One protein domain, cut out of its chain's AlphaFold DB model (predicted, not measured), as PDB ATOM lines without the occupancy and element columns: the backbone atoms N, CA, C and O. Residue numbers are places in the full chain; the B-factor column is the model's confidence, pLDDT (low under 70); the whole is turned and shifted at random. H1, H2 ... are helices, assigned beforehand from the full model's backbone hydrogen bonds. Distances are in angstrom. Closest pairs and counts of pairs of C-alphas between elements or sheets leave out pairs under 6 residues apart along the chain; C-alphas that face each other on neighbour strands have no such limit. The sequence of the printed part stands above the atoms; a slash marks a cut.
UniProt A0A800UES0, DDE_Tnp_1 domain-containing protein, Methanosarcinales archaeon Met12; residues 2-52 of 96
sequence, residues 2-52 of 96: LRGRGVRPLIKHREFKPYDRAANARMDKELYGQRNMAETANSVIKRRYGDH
ATOM      1  N   LEU A   2      26.309 -53.075 -49.613       76.75
ATOM      2  CA  LEU A   2      27.596 -52.335 -49.605       76.75
ATOM      3  C   LEU A   2      28.775 -53.133 -49.013       76.75
ATOM      4  O   LEU A   2      29.870 -53.112 -49.568       76.75
ATOM      5  N   ARG A   3      28.521 -53.927 -47.966       78.81
ATOM      6  CA  ARG A   3      29.526 -54.811 -47.350       78.81
ATOM      7  C   ARG A   3      30.044 -55.903 -48.292       78.81
ATOM      8  O   ARG A   3      31.215 -56.240 -48.224       78.81
ATOM      9  N   GLY A   4      29.210 -56.395 -49.210       86.25
ATOM     10  CA  GLY A   4      29.622 -57.352 -50.246       86.25
ATOM     11  C   GLY A   4      30.542 -56.749 -51.315       86.25
ATOM     12  O   GLY A   4      31.059 -57.477 -52.146       86.25
ATOM     13  N   ARG A   5      30.751 -55.425 -51.296       88.81
ATOM     14  CA  ARG A   5      31.726 -54.704 -52.131       88.81
ATOM     15  C   ARG A   5      32.931 -54.210 -51.320       88.81
ATOM     16  O   ARG A   5      33.608 -53.286 -51.748       88.81
ATOM     17  N   GLY A   6      33.134 -54.733 -50.107       86.81
ATOM     18  CA  GLY A   6      34.189 -54.276 -49.194       86.81
ATOM     19  C   GLY A   6      33.948 -52.890 -48.580       86.81
ATOM     20  O   GLY A   6      34.787 -52.398 -47.833       86.81
ATOM     21  N   VAL A   7      32.799 -52.254 -48.840       83.56
ATOM     22  CA  VAL A   7      32.493 -50.917 -48.317       83.56
ATOM     23  C   VAL A   7      31.826 -51.036 -46.950       83.56
ATOM     24  O   VAL A   7      30.710 -51.556 -46.827       83.56
ATOM     25  N   ARG A   8      32.486 -50.513 -45.911       83.19
ATOM     26  CA  ARG A   8      31.915 -50.385 -44.564       83.19
ATOM     27  C   ARG A   8      31.139 -49.063 -44.450       83.19
ATOM     28  O   ARG A   8      31.756 -48.005 -44.525       83.19
ATOM     29  N   PRO A   9      29.809 -49.085 -44.245       81.81
ATOM     30  CA  PRO A   9      29.043 -47.857 -44.056       81.81
ATOM     31  C   PRO A   9      29.441 -47.164 -42.750       81.81
ATOM     32  O   PRO A   9      29.446 -47.796 -41.692       81.81
ATOM     33  N   LEU A  10      29.728 -45.865 -42.822       85.94
ATOM     34  CA  LEU A  10      30.020 -45.010 -41.670       85.94
ATOM     35  C   LEU A  10      28.740 -44.300 -41.221       85.94
ATOM     36  O   LEU A  10      28.564 -43.097 -41.403       85.94
ATOM     37  N   ILE A  11      27.793 -45.075 -40.698       87.06
ATOM     38  CA  ILE A  11      26.517 -44.567 -40.191       87.06
ATOM     39  C   ILE A  11      26.460 -44.879 -38.702       87.06
ATOM     40  O   ILE A  11      26.515 -46.046 -38.318       87.06
ATOM     41  N   LYS A  12      26.345 -43.839 -37.868       86.88
ATOM     42  CA  LYS A  12      26.147 -44.012 -36.429       86.88
ATOM     43  C   LYS A  12      24.813 -44.686 -36.161       86.88
ATOM     44  O   LYS A  12      23.772 -44.243 -36.643       86.88
ATOM     45  N   HIS A  13      24.865 -45.736 -35.356       88.00
ATOM     46  CA  HIS A  13      23.682 -46.321 -34.764       88.00
ATOM     47  C   HIS A  13      23.204 -45.413 -33.633       88.00
ATOM     48  O   HIS A  13      24.008 -44.842 -32.891       88.00
ATOM     49  N   ARG A  14      21.884 -45.280 -33.495       90.12
ATOM     50  CA  ARG A  14      21.301 -44.701 -32.288       90.12
ATOM     51  C   ARG A  14      21.558 -45.679 -31.141       90.12
ATOM     52  O   ARG A  14      21.192 -46.843 -31.255       90.12
ATOM     53  N   GLU A  15      22.221 -45.223 -30.083       91.06
ATOM     54  CA  GLU A  15      22.640 -46.097 -28.984       91.06
ATOM     55  C   GLU A  15      21.457 -46.454 -28.090       91.06
ATOM     56  O   GLU A  15      21.046 -45.656 -27.249       91.06
ATOM     57  N   PHE A  16      20.914 -47.656 -28.273       91.38
ATOM     58  CA  PHE A  16      19.896 -48.213 -27.386       91.38
ATOM     59  C   PHE A  16      20.442 -49.371 -26.557       91.38
ATOM     60  O   PHE A  16      20.027 -49.552 -25.414       91.38
ATOM     61  N   LYS A  17      21.368 -50.156 -27.118       93.56
ATOM     62  CA  LYS A  17      21.946 -51.336 -26.469       93.56
ATOM     63  C   LYS A  17      23.480 -51.300 -26.487       93.56
ATOM     64  O   LYS A  17      24.076 -50.589 -27.299       93.56
ATOM     65  N   PRO A  18      24.155 -52.101 -25.638       92.12
ATOM     66  CA  PRO A  18      25.619 -52.122 -25.571       92.12
ATOM     67  C   PRO A  18      26.312 -52.429 -26.909       92.12
ATOM     68  O   PRO A  18      27.386 -51.893 -27.184       92.12
ATOM     69  N   TYR A  19      25.693 -53.236 -27.779       90.19
ATOM     70  CA  TYR A  19      26.252 -53.526 -29.102       90.19
ATOM     71  C   TYR A  19      26.226 -52.319 -30.052       90.19
ATOM     72  O   TYR A  19      27.112 -52.216 -30.898       90.19
ATOM     73  N   ASP A  20      25.275 -51.387 -29.909       90.75
ATOM     74  CA  ASP A  20      25.221 -50.164 -30.726       90.75
ATOM     75  C   ASP A  20      26.410 -49.266 -30.389       90.75
ATOM     76  O   ASP A  20      27.103 -48.761 -31.273       90.75
ATOM     77  N   ARG A  21      26.702 -49.149 -29.088       89.75
ATOM     78  CA  ARG A  21      27.867 -48.425 -28.580       89.75
ATOM     79  C   ARG A  21      29.167 -49.068 -29.050       89.75
ATOM     80  O   ARG A  21      30.054 -48.369 -29.530       89.75
ATOM     81  N   ALA A  22      29.269 -50.396 -28.985       90.75
ATOM     82  CA  ALA A  22      30.437 -51.114 -29.492       90.75
ATOM     83  C   ALA A  22      30.613 -50.928 -31.011       90.75
ATOM     84  O   ALA A  22      31.734 -50.749 -31.486       90.75
ATOM     85  N   ALA A  23      29.523 -50.931 -31.783       87.69
ATOM     86  CA  ALA A  23      29.561 -50.678 -33.220       87.69
ATOM     87  C   ALA A  23      30.013 -49.242 -33.535       87.69
ATOM     88  O   ALA A  23      30.868 -49.060 -34.406       87.69
ATOM     89  N   ASN A  24      29.497 -48.253 -32.798       89.75
ATOM     90  CA  ASN A  24      29.887 -46.848 -32.912       89.75
ATOM     91  C   ASN A  24      31.351 -46.611 -32.519       89.75
ATOM     92  O   ASN A  24      32.046 -45.868 -33.208       89.75
ATOM     93  N   ALA A  25      31.833 -47.264 -31.459       89.62
ATOM     94  CA  ALA A  25      33.214 -47.151 -30.987       89.62
ATOM     95  C   ALA A  25      34.236 -47.701 -31.996       89.62
ATOM     96  O   ALA A  25      35.356 -47.212 -32.070       89.62
ATOM     97  N   ARG A  26      33.848 -48.693 -32.808       87.25
ATOM     98  CA  ARG A  26      34.693 -49.266 -33.874       87.25
ATOM     99  C   ARG A  26      34.703 -48.438 -35.161       87.25
ATOM    100  O   ARG A  26      35.211 -48.935 -36.172       87.25
ATOM    101  N   MET A  27      34.028 -47.291 -35.209       86.88
ATOM    102  CA  MET A  27      34.014 -46.442 -36.398       86.88
ATOM    103  C   MET A  27      35.157 -45.444 -36.369       86.88
ATOM    104  O   MET A  27      35.465 -44.859 -35.336       86.88
ATOM    105  N   ASP A  28      35.730 -45.220 -37.543       88.19
ATOM    106  CA  ASP A  28      36.700 -44.160 -37.749       88.19
ATOM    107  C   ASP A  28      36.012 -42.797 -37.586       88.19
ATOM    108  O   ASP A  28      35.070 -42.452 -38.312       88.19
ATOM    109  N   LYS A  29      36.463 -42.038 -36.584       85.56
ATOM    110  CA  LYS A  29      35.890 -40.742 -36.226       85.56
ATOM    111  C   LYS A  29      36.240 -39.659 -37.247       85.56
ATOM    112  O   LYS A  29      35.407 -38.784 -37.472       85.56
ATOM    113  N   GLU A  30      37.418 -39.722 -37.862       87.25
ATOM    114  CA  GLU A  30      37.860 -38.747 -38.863       87.25
ATOM    115  C   GLU A  30      37.079 -38.930 -40.161       87.25
ATOM    116  O   GLU A  30      36.487 -37.976 -40.672       87.25
ATOM    117  N   LEU A  31      36.966 -40.175 -40.634       86.25
ATOM    118  CA  LEU A  31      36.178 -40.486 -41.826       86.25
ATOM    119  C   LEU A  31      34.687 -40.189 -41.617       86.25
ATOM    120  O   LEU A  31      34.038 -39.636 -42.504       86.25
ATOM    121  N   TYR A  32      34.129 -40.489 -40.436       86.81
ATOM    122  CA  TYR A  32      32.754 -40.087 -40.110       86.81
ATOM    123  C   TYR A  32      32.594 -38.559 -40.071       86.81
ATOM    124  O   TYR A  32      31.548 -38.035 -40.462       86.81
ATOM    125  N   GLY A  33      33.629 -37.838 -39.629       84.19
ATOM    126  CA  GLY A  33      33.667 -36.378 -39.577       84.19
ATOM    127  C   GLY A  33      33.385 -35.722 -40.927       84.19
ATOM    128  O   GLY A  33      32.674 -34.725 -40.963       84.19
ATOM    129  N   GLN A  34      33.802 -36.333 -42.041       86.25
ATOM    130  CA  GLN A  34      33.565 -35.824 -43.403       86.25
ATOM    131  C   GLN A  34      32.074 -35.683 -43.761       86.25
ATOM    132  O   GLN A  34      31.705 -34.909 -44.649       86.25
ATOM    133  N   ARG A  35      31.183 -36.383 -43.047       87.75
ATOM    134  CA  ARG A  35      29.731 -36.265 -43.226       87.75
ATOM    135  C   ARG A  35      29.225 -34.843 -42.968       87.75
ATOM    136  O   ARG A  35      28.300 -34.404 -43.654       87.75
ATOM    137  N   ASN A  36      29.836 -34.110 -42.033       89.50
ATOM    138  CA  ASN A  36      29.427 -32.738 -41.719       89.50
ATOM    139  C   ASN A  36      29.579 -31.790 -42.927       89.50
ATOM    140  O   ASN A  36      28.778 -30.870 -43.094       89.50
ATOM    141  N   MET A  37      30.542 -32.051 -43.817       90.19
ATOM    142  CA  MET A  37      30.788 -31.257 -45.018       90.19
ATOM    143  C   MET A  37      29.667 -31.472 -46.030       90.19
ATOM    144  O   MET A  37      29.133 -30.510 -46.583       90.19
ATOM    145  N   ALA A  38      29.265 -32.732 -46.228       88.25
ATOM    146  CA  ALA A  38      28.149 -33.083 -47.099       88.25
ATOM    147  C   ALA A  38      26.820 -32.526 -46.565       88.25
ATOM    148  O   ALA A  38      26.022 -31.976 -47.326       88.25
ATOM    149  N   GLU A  39      26.586 -32.611 -45.254       91.81
ATOM    150  CA  GLU A  39      25.391 -32.043 -44.621       91.81
ATOM    151  C   GLU A  39      25.351 -30.518 -44.753       91.81
ATOM    152  O   GLU A  39      24.313 -29.971 -45.129       91.81
ATOM    153  N   THR A  40      26.482 -29.841 -44.545       94.50
ATOM    154  CA  THR A  40      26.618 -28.395 -44.769       94.50
ATOM    155  C   THR A  40      26.305 -28.025 -46.217       94.50
ATOM    156  O   THR A  40      25.471 -27.149 -46.451       94.50
ATOM    157  N   ALA A  41      26.897 -28.721 -47.192       92.44
ATOM    158  CA  ALA A  41      26.644 -28.481 -48.613       92.44
ATOM    159  C   ALA A  41      25.156 -28.650 -48.962       92.44
ATOM    160  O   ALA A  41      24.547 -27.751 -49.543       92.44
ATOM    161  N   ASN A  42      24.532 -29.743 -48.515       92.81
ATOM    162  CA  ASN A  42      23.100 -29.982 -48.710       92.81
ATOM    163  C   ASN A  42      22.239 -28.897 -48.048       92.81
ATOM    164  O   ASN A  42      21.213 -28.487 -48.587       92.81
ATOM    165  N   SER A  43      22.646 -28.418 -46.873       95.62
ATOM    166  CA  SER A  43      21.969 -27.342 -46.149       95.62
ATOM    167  C   SER A  43      22.021 -26.019 -46.922       95.62
ATOM    168  O   SER A  43      21.011 -25.325 -47.028       95.62
ATOM    169  N   VAL A  44      23.170 -25.683 -47.515       96.06
ATOM    170  CA  VAL A  44      23.339 -24.490 -48.363       96.06
ATOM    171  C   VAL A  44      22.501 -24.594 -49.636       96.06
ATOM    172  O   VAL A  44      21.772 -23.660 -49.958       96.06
ATOM    173  N   ILE A  45      22.552 -25.736 -50.326       95.88
ATOM    174  CA  ILE A  45      21.773 -25.980 -51.549       95.88
ATOM    175  C   ILE A  45      20.276 -25.810 -51.269       95.88
ATOM    176  O   ILE A  45      19.598 -25.085 -51.993       95.88
ATOM    177  N   LYS A  46      19.763 -26.405 -50.183       95.06
ATOM    178  CA  LYS A  46      18.350 -26.270 -49.797       95.06
ATOM    179  C   LYS A  46      17.959 -24.828 -49.476       95.06
ATOM    180  O   LYS A  46      16.915 -24.380 -49.931       95.06
ATOM    181  N   ARG A  47      18.790 -24.082 -48.738       96.06
ATOM    182  CA  ARG A  47      18.510 -22.661 -48.451       96.06
ATOM    183  C   ARG A  47      18.500 -21.803 -49.715       96.06
ATOM    184  O   ARG A  47      17.753 -20.837 -49.774       96.06
ATOM    185  N   ARG A  48      19.326 -22.142 -50.708       95.31
ATOM    186  CA  ARG A  48      19.484 -21.343 -51.928       95.31
ATOM    187  C   ARG A  48      18.447 -21.641 -53.009       95.31
ATOM    188  O   ARG A  48      17.950 -20.711 -53.627       95.31
ATOM    189  N   TYR A  49      18.134 -22.915 -53.245       94.38
ATOM    190  CA  TYR A  49      17.231 -23.354 -54.323       94.38
ATOM    191  C   TYR A  49      15.889 -23.898 -53.811       94.38
ATOM    192  O   TYR A  49      15.119 -24.475 -54.581       94.38
ATOM    193  N   GLY A  50      15.630 -23.778 -52.509       93.19
ATOM    194  CA  GLY A  50      14.486 -24.389 -51.843       93.19
ATOM    195  C   GLY A  50      14.696 -25.875 -51.547       93.19
ATOM    196  O   GLY A  50      15.397 -26.603 -52.261       93.19
ATOM    197  N   ASP A  51      14.056 -26.336 -50.480       93.38
ATOM    198  CA  ASP A  51      14.034 -27.729 -50.037       93.38
ATOM    199  C   ASP A  51      13.001 -28.585 -50.786       93.38
ATOM    200  O   ASP A  51      13.176 -29.798 -50.904       93.38
ATOM    201  N   HIS A  52      11.965 -27.959 -51.344       93.69
ATOM    202  CA  HIS A  52      10.915 -28.639 -52.088       93.69
ATOM    203  C   HIS A  52      11.379 -29.136 -53.468       93.69
ATOM    204  O   HIS A  52      12.217 -28.519 -54.136       93.69
TER     205      HIS A  52
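What this domain is: This is residues 2 to 52 of the 96 residues of the protein "DDE_Tnp_1 domain-containing protein" of Methanosarcinales archaeon Met12 (UniProt A0A800UES0). A long helix, H4, makes an open arm, with residues 36 to 41 and 44 to 50 sticking out; short H3 continues nearly in line at its base. Beyond H3, H2 and a long loop fold back, and H1 sticks out separately with residues 2 to 7. The 51 printed residues hold four named helices, H1 to H4 in chain order, and no named strand: all helix. The whole is only just loose, close to extended, with a radius of gyration of the C-alphas of 14.7 A and spans of 40 by 28 by 21 A.

How they stand to each other: Start at H4, residues 35 to 49, which meets H3, residues 29 to 33, only through their tight link. H2, residues 18 to 25, is apart from both. H1, residues 2 to 5, is apart from the other three. Every O i to N i+4 pair is within hydrogen-bond range in H2, H3 and H4; H1 is too short for one.

Where its parts are: Find C-alpha 35 at (29.731, -36.265, -43.226); H4 runs 21.1 A to C-alpha 49 at (17.231, -23.354, -54.323). H2 spans 10.6 A.

The domain as a whole: The C-alphas of Pro 18 and Tyr 49 are farthest apart, 41.5 A. The link H1 to H2 is long. The printed part has no cut, and no printed residue is under 70 in pLDDT.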